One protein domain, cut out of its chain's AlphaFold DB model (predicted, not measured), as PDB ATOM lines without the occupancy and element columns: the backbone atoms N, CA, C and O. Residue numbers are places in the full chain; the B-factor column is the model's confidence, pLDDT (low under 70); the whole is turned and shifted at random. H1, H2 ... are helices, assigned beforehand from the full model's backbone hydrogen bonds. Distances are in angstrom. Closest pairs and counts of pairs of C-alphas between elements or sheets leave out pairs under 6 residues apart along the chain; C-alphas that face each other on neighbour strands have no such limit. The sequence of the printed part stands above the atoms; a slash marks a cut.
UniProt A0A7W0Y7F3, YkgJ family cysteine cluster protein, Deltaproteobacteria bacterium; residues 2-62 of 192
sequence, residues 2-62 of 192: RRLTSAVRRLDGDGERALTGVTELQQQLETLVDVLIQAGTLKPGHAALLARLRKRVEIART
ATOM      1  N   ARG A   2     126.733  90.710 184.305       62.69
ATOM      2  CA  ARG A   2     126.691  91.557 183.079       62.69
ATOM      3  C   ARG A   2     127.463  91.025 181.855       62.69
ATOM      4  O   ARG A   2     126.964  91.138 180.744       62.69
ATOM      5  N   ARG A   3     128.643  90.417 182.054       70.00
ATOM      6  CA  ARG A   3     129.448  89.823 180.963       70.00
ATOM      7  C   ARG A   3     128.793  88.592 180.320       70.00
ATOM      8  O   ARG A   3     128.901  88.405 179.114       70.00
ATOM      9  N   LEU A   4     128.086  87.793 181.118       68.94
ATOM     10  CA  LEU A   4     127.326  86.628 180.652       68.94
ATOM     11  C   LEU A   4     126.118  87.077 179.826       68.94
ATOM     12  O   LEU A   4     125.933  86.611 178.711       68.94
ATOM     13  N   THR A   5     125.373  88.075 180.308       79.44
ATOM     14  CA  THR A   5     124.235  88.652 179.574       79.44
ATOM     15  C   THR A   5     124.653  89.248 178.226       79.44
ATOM     16  O   THR A   5     123.947  89.091 177.237       79.44
ATOM     17  N   SER A   6     125.815  89.909 178.155       80.12
ATOM     18  CA  SER A   6     126.337  90.428 176.884       80.12
ATOM     19  C   SER A   6     126.832  89.336 175.933       80.12
ATOM     20  O   SER A   6     126.758  89.527 174.725       80.12
ATOM     21  N   ALA A   7     127.346  88.219 176.457       77.00
ATOM     22  CA  ALA A   7     127.781  87.089 175.639       77.00
ATOM     23  C   ALA A   7     126.581  86.349 175.033       77.00
ATOM     24  O   ALA A   7     126.583  86.091 173.836       77.00
ATOM     25  N   VAL A   8     125.528  86.112 175.825       81.25
ATOM     26  CA  VAL A   8     124.272  85.505 175.352       81.25
ATOM     27  C   VAL A   8     123.640  86.347 174.243       81.25
ATOM     28  O   VAL A   8     123.403  85.832 173.163       81.25
ATOM     29  N   ARG A   9     123.511  87.669 174.429       82.00
ATOM     30  CA  ARG A   9     122.975  88.551 173.372       82.00
ATOM     31  C   ARG A   9     123.784  88.529 172.073       82.00
ATOM     32  O   ARG A   9     123.220  88.749 171.008       82.00
ATOM     33  N   ARG A  10     125.106  88.328 172.151       80.56
ATOM     34  CA  ARG A  10     125.941  88.180 170.949       80.56
ATOM     35  C   ARG A  10     125.668  86.852 170.256       80.56
ATOM     36  O   ARG A  10     125.518  86.862 169.048       80.56
ATOM     37  N   LEU A  11     125.552  85.759 171.009       78.25
ATOM     38  CA  LEU A  11     125.201  84.447 170.463       78.25
ATOM     39  C   LEU A  11     123.815  84.450 169.812       78.25
ATOM     40  O   LEU A  11     123.675  83.906 168.723       78.25
ATOM     41  N   ASP A  12     122.833  85.111 170.427       78.75
ATOM     42  CA  ASP A  12     121.497  85.266 169.843       78.75
ATOM     43  C   ASP A  12     121.575  86.030 168.512       78.75
ATOM     44  O   ASP A  12     121.081  85.557 167.492       78.75
ATOM     45  N   GLY A  13     122.289  87.163 168.484       82.88
ATOM     46  CA  GLY A  13     122.486  87.942 167.256       82.88
ATOM     47  C   GLY A  13     123.333  87.232 166.188       82.88
ATOM     48  O   GLY A  13     123.136  87.444 164.992       82.88
ATOM     49  N   ASP A  14     124.281  86.383 166.583       80.31
ATOM     50  CA  ASP A  14     125.037  85.521 165.668       80.31
ATOM     51  C   ASP A  14     124.137  84.419 165.094       80.31
ATOM     52  O   ASP A  14     124.187  84.149 163.893       80.31
ATOM     53  N   GLY A  15     123.271  83.838 165.928       78.31
ATOM     54  CA  GLY A  15     122.280  82.836 165.546       78.31
ATOM     55  C   GLY A  15     121.251  83.382 164.560       78.31
ATOM     56  O   GLY A  15     121.024  82.773 163.518       78.31
ATOM     57  N   GLU A  16     120.692  84.563 164.827       80.88
ATOM     58  CA  GLU A  16     119.767  85.246 163.913       80.88
ATOM     59  C   GLU A  16     120.420  85.525 162.554       80.88
ATOM     60  O   GLU A  16     119.841  85.222 161.511       80.88
ATOM     61  N   ARG A  17     121.663  86.026 162.538       83.12
ATOM     62  CA  ARG A  17     122.406  86.259 161.288       83.12
ATOM     63  C   ARG A  17     122.689  84.969 160.528       83.12
ATOM     64  O   ARG A  17     122.575  84.952 159.303       83.12
ATOM     65  N   ALA A  18     123.040  83.896 161.234       76.06
ATOM     66  CA  ALA A  18     123.258  82.593 160.622       76.06
ATOM     67  C   ALA A  18     121.964  82.032 160.010       76.06
ATOM     68  O   ALA A  18     121.992  81.547 158.881       76.06
ATOM     69  N   LEU A  19     120.828  82.143 160.707       77.69
ATOM     70  CA  LEU A  19     119.519  81.709 160.204       77.69
ATOM     71  C   LEU A  19     119.102  82.489 158.952       77.69
ATOM     72  O   LEU A  19     118.677  81.881 157.966       77.69
ATOM     73  N   THR A  20     119.289  83.810 158.955       84.12
ATOM     74  CA  THR A  20     119.044  84.651 157.777       84.12
ATOM     75  C   THR A  20     119.935  84.232 156.610       84.12
ATOM     76  O   THR A  20     119.424  83.956 155.528       84.12
ATOM     77  N   GLY A  21     121.243  84.071 156.833       83.50
ATOM     78  CA  GLY A  21     122.175  83.652 155.781       83.50
ATOM     79  C   GLY A  21     121.869  82.261 155.212       83.50
ATOM     80  O   GLY A  21     121.968  82.044 154.007       83.50
ATOM     81  N   VAL A  22     121.440  81.311 156.050       84.06
ATOM     82  CA  VAL A  22     120.991  79.984 155.591       84.06
ATOM     83  C   VAL A  22     119.731  80.093 154.733       84.06
ATOM     84  O   VAL A  22     119.650  79.431 153.699       84.06
ATOM     85  N   THR A  23     118.778  80.937 155.130       80.94
ATOM     86  CA  THR A  23     117.531  81.158 154.382       80.94
ATOM     87  C   THR A  23     117.812  81.783 153.014       80.94
ATOM     88  O   THR A  23     117.311  81.303 151.997       80.94
ATOM     89  N   GLU A  24     118.686  82.791 152.963       89.94
ATOM     90  CA  GLU A  24     119.128  83.419 151.712       89.94
ATOM     91  C   GLU A  24     119.809  82.410 150.778       89.94
ATOM     92  O   GLU A  24     119.463  82.326 149.599       89.94
ATOM     93  N   LEU A  25     120.730  81.589 151.300       88.12
ATOM     94  CA  LEU A  25     121.390  80.535 150.522       88.12
ATOM     95  C   LEU A  25     120.400  79.484 150.003       88.12
ATOM     96  O   LEU A  25     120.535  79.023 148.869       88.12
ATOM     97  N   GLN A  26     119.397  79.102 150.802       84.06
ATOM     98  CA  GLN A  26     118.347  78.186 150.351       84.06
ATOM     99  C   GLN A  26     117.555  78.778 149.183       84.06
ATOM    100  O   GLN A  26     117.370  78.091 148.176       84.06
ATOM    101  N   GLN A  27     117.166  80.049 149.269       85.69
ATOM    102  CA  GLN A  27     116.415  80.727 148.215       85.69
ATOM    103  C   GLN A  27     117.244  80.936 146.937       85.69
ATOM    104  O   GLN A  27     116.740  80.741 145.827       85.69
ATOM    105  N   GLN A  28     118.533  81.263 147.068       89.06
ATOM    106  CA  GLN A  28     119.461  81.332 145.935       89.06
ATOM    107  C   GLN A  28     119.603  79.974 145.240       89.06
ATOM    108  O   GLN A  28     119.565  79.899 144.011       89.06
ATOM    109  N   LEU A  29     119.724  78.890 146.013       88.38
ATOM    110  CA  LEU A  29     119.814  77.537 145.469       88.38
ATOM    111  C   LEU A  29     118.527  77.123 144.743       88.38
ATOM    112  O   LEU A  29     118.604  76.516 143.680       88.38
ATOM    113  N   GLU A  30     117.353  77.433 145.296       85.81
ATOM    114  CA  GLU A  30     116.060  77.169 144.645       85.81
ATOM    115  C   GLU A  30     115.937  77.902 143.317       85.81
ATOM    116  O   GLU A  30     115.663  77.283 142.291       85.81
ATOM    117  N   THR A  31     116.267  79.191 143.324       91.69
ATOM    118  CA  THR A  31     116.266  80.014 142.114       91.69
ATOM    119  C   THR A  31     117.220  79.449 141.058       91.69
ATOM    120  O   THR A  31     116.875  79.370 139.881       91.69
ATOM    121  N   LEU A  32     118.414  78.999 141.464       90.81
ATOM    122  CA  LEU A  32     119.373  78.367 140.556       90.81
ATOM    123  C   LEU A  32     118.828  77.061 139.960       90.81
ATOM    124  O   LEU A  32     119.007  76.814 138.770       90.81
ATOM    125  N   VAL A  33     118.164  76.225 140.762       87.94
ATOM    126  CA  VAL A  33     117.540  74.982 140.281       87.94
ATOM    127  C   VAL A  33     116.478  75.288 139.227       87.94
ATOM    128  O   VAL A  33     116.476  74.639 138.180       87.94
ATOM    129  N   ASP A  34     115.639  76.298 139.450       86.12
ATOM    130  CA  ASP A  34     114.607  76.704 138.492       86.12
ATOM    131  C   ASP A  34     115.213  77.203 137.175       86.12
ATOM    132  O   ASP A  34     114.793  76.770 136.097       86.12
ATOM    133  N   VAL A  35     116.260  78.035 137.243       92.25
ATOM    134  CA  VAL A  35     117.005  78.499 136.060       92.25
ATOM    135  C   VAL A  35     117.597  77.320 135.285       92.25
ATOM    136  O   VAL A  35     117.496  77.268 134.060       92.25
ATOM    137  N   LEU A  36     118.182  76.339 135.977       88.88
ATOM    138  CA  LEU A  36     118.771  75.158 135.342       88.88
ATOM    139  C   LEU A  36     117.723  74.224 134.719       88.88
ATOM    140  O   LEU A  36     118.030  73.540 133.740       88.88
ATOM    141  N   ILE A  37     116.502  74.187 135.258       85.62
ATOM    142  CA  ILE A  37     115.381  73.454 134.654       85.62
ATOM    143  C   ILE A  37     114.889  74.175 133.400       85.62
ATOM    144  O   ILE A  37     114.721  73.538 132.361       85.62
ATOM    145  N   GLN A  38     114.711  75.497 133.463       87.31
ATOM    146  CA  GLN A  38     114.317  76.308 132.305       87.31
ATOM    147  C   GLN A  38     115.352  76.244 131.176       87.31
ATOM    148  O   GLN A  38     114.983  76.162 130.008       87.31
ATOM    149  N   ALA A  39     116.642  76.206 131.519       91.50
ATOM    150  CA  ALA A  39     117.735  76.028 130.566       91.50
ATOM    151  C   ALA A  39     117.822  74.601 129.980       91.50
ATOM    152  O   ALA A  39     118.634  74.352 129.092       91.50
ATOM    153  N   GLY A  40     117.020  73.648 130.473       88.38
ATOM    154  CA  GLY A  40     117.008  72.253 130.019       88.38
ATOM    155  C   GLY A  40     118.160  71.390 130.551       88.38
ATOM    156  O   GLY A  40     118.202  70.191 130.274       88.38
ATOM    157  N   THR A  41     119.069  71.964 131.344       91.81
ATOM    158  CA  THR A  41     120.205  71.264 131.964       91.81
ATOM    159  C   THR A  41     119.739  70.261 133.020       91.81
ATOM    160  O   THR A  41     120.296  69.169 133.142       91.81
ATOM    161  N   LEU A  42     118.687  70.603 133.773       85.00
ATOM    162  CA  LEU A  42     118.032  69.708 134.723       85.00
ATOM    163  C   LEU A  42     116.645  69.310 134.222       85.00
ATOM    164  O   LEU A  42     115.806  70.140 133.893       85.00
ATOM    165  N   LYS A  43     116.354  68.007 134.231       86.69
ATOM    166  CA  LYS A  43     114.987  67.519 133.989       86.69
ATOM    167  C   LYS A  43     114.084  67.829 135.196       86.69
ATOM    168  O   LYS A  43     114.581  67.709 136.319       86.69
ATOM    169  N   PRO A  44     112.767  68.049 135.017       77.81
ATOM    170  CA  PRO A  44     111.820  68.294 136.117       77.81
ATOM    171  C   PRO A  44     111.844  67.236 137.237       77.81
ATOM    172  O   PRO A  44     111.631  67.547 138.405       77.81
ATOM    173  N   GLY A  45     112.187  65.982 136.911       76.44
ATOM    174  CA  GLY A  45     112.358  64.913 137.903       76.44
ATOM    175  C   GLY A  45     113.468  65.161 138.939       76.44
ATOM    176  O   GLY A  45     113.406  64.611 140.038       76.44
ATOM    177  N   HIS A  46     114.455  66.013 138.642       78.19
ATOM    178  CA  HIS A  46     115.528  66.360 139.581       78.19
ATOM    179  C   HIS A  46     115.044  67.288 140.702       78.19
ATOM    180  O   HIS A  46     115.499  67.139 141.836       78.19
ATOM    181  N   ALA A  47     114.074  68.170 140.437       74.06
ATOM    182  CA  ALA A  47     113.456  68.997 141.478       74.06
ATOM    183  C   ALA A  47     112.779  68.127 142.548       74.06
ATOM    184  O   ALA A  47     112.974  68.326 143.747       74.06
ATOM    185  N   ALA A  48     112.062  67.083 142.120       76.00
ATOM    186  CA  ALA A  48     111.434  66.128 143.030       76.00
ATOM    187  C   ALA A  48     112.466  65.348 143.869       76.00
ATOM    188  O   ALA A  48     112.231  65.073 145.049       76.00
ATOM    189  N   LEU A  49     113.624  65.005 143.293       78.00
ATOM    190  CA  LEU A  49     114.718  64.357 144.021       78.00
ATOM    191  C   LEU A  49     115.334  65.291 145.076       78.00
ATOM    192  O   LEU A  49     115.545  64.866 146.213       78.00
ATOM    193  N   LEU A  50     115.570  66.560 144.726       78.56
ATOM    194  CA  LEU A  50     116.080  67.586 145.642       78.56
ATOM    195  C   LEU A  50     115.110  67.841 146.803       78.56
ATOM    196  O   LEU A  50     115.536  67.861 147.957       78.56
ATOM    197  N   ALA A  51     113.806  67.924 146.533       77.31
ATOM    198  CA  ALA A  51     112.781  68.039 147.570       77.31
ATOM    199  C   ALA A  51     112.783  66.831 148.533       77.31
ATOM    200  O   ALA A  51     112.725  66.997 149.752       77.31
ATOM    201  N   ARG A  52     112.935  65.601 148.015       74.81
ATOM    202  CA  ARG A  52     113.055  64.387 148.850       74.81
ATOM    203  C   ARG A  52     114.339  64.353 149.680       74.81
ATOM    204  O   ARG A  52     114.331  63.820 150.788       74.81
ATOM    205  N   LEU A  53     115.452  64.859 149.151       73.88
ATOM    206  CA  LEU A  53     116.709  64.976 149.897       73.88
ATOM    207  C   LEU A  53     116.576  65.985 151.042       73.88
ATOM    208  O   LEU A  53     116.959  65.660 152.162       73.88
ATOM    209  N   ARG A  54     115.955  67.143 150.797       71.62
ATOM    210  CA  ARG A  54     115.672  68.148 151.837       71.62
ATOM    211  C   ARG A  54     114.825  67.577 152.964       71.62
ATOM    212  O   ARG A  54     115.241  67.655 154.111       71.62
ATOM    213  N   LYS A  55     113.719  66.905 152.633       67.81
ATOM    214  CA  LYS A  55     112.852  66.263 153.631       67.81
ATOM    215  C   LYS A  55     113.610  65.236 154.485       67.81
ATOM    216  O   LYS A  55     113.392  65.161 155.686       67.81
ATOM    217  N   ARG A  56     114.536  64.471 153.892       59.62
ATOM    218  CA  ARG A  56     115.407  63.544 154.641       59.62
ATOM    219  C   ARG A  56     116.390  64.266 155.563       59.62
ATOM    220  O   ARG A  56     116.582  63.820 156.686       59.62
ATOM    221  N   VAL A  57     116.998  65.357 155.103       62.84
ATOM    222  CA  VAL A  57     117.920  66.171 155.912       62.84
ATOM    223  C   VAL A  57     117.184  66.872 157.055       62.84
ATOM    224  O   VAL A  57     117.715  66.949 158.152       62.84
ATOM    225  N   GLU A  58     115.966  67.351 156.825       63.41
ATOM    226  CA  GLU A  58     115.124  67.989 157.837       63.41
ATOM    227  C   GLU A  58     114.681  66.994 158.917       63.41
ATOM    228  O   GLU A  58     114.893  67.249 160.097       63.41
ATOM    229  N   ILE A  59     114.205  65.805 158.523       56.56
ATOM    230  CA  ILE A  59     113.898  64.710 159.460       56.56
ATOM    231  C   ILE A  59     115.145  64.280 160.248       56.56
ATOM    232  O   ILE A  59     115.045  63.973 161.427       56.56
ATOM    233  N   ALA A  60     116.327  64.286 159.627       55.88
ATOM    234  CA  ALA A  60     117.582  64.001 160.321       55.88
ATOM    235  C   ALA A  60     118.047  65.143 161.252       55.88
ATOM    236  O   ALA A  60     118.896  64.913 162.110       55.88
ATOM    237  N   ARG A  61     117.537  66.370 161.070       55.84
ATOM    238  CA  ARG A  61     117.876  67.562 161.868       55.84
ATOM    239  C   ARG A  61     116.926  67.798 163.034       55.84
ATOM    240  O   ARG A  61     117.332  68.435 163.999       55.84
ATOM    241  N   THR A  62     115.694  67.305 162.970       51.78
ATOM    242  CA  THR A  62     114.851  67.199 164.159       51.78
ATOM    243  C   THR A  62     115.394  66.036 164.986       51.78
ATOM    244  O   THR A  62     115.307  64.899 164.520       51.78
TER     245      THR A  62
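This is residues 2 to 62 of the 192 residues of the protein "YkgJ family cysteine cluster protein" of Deltaproteobacteria bacterium (UniProt A0A7W0Y7F3). One long helix, H1, makes the length of the printed part, and after a tight link a shorter helix, H2, folds back beside the last part of H1, the two making a narrow V. The arms come near each other at the link, and their far parts, residues 2 to 29 and 51 to 62, stand free. The printed part has 61 residues with two named helices, H1 then H2, and no named strand; its class is all helix. It is extended, with a radius of gyration of the C-alphas of 17.4 A and spans of 57 by 24 by 8 A.

H1, residues 2 to 38, is 54.4 A long, from C-alpha 2 at (126.691, 91.557, 183.079) to C-alpha 38 at (114.317, 76.308, 132.305). H2, residues 44 to 61, is 26.5 A long and ends with C-alpha 61 at (117.876, 67.562, 161.868).

H1 and H2 are close but not clearly touching; their closest C-alphas, those of Ile 37 and Pro 44, are 6.4 A apart. They run opposite ways at a shallow tilt of 19 degrees. Every O i to N i+4 pair is within hydrogen-bond range in H1, and 13 of 14 in H2.

The two C-alphas farthest apart, those of Arg 2 and Gly 40, are 57.3 A apart. The printed part has no cut, and the link from H1 to H2 is tight. Confidence is low, with pLDDT under 70, at residues 2, 4 and 55 to 62.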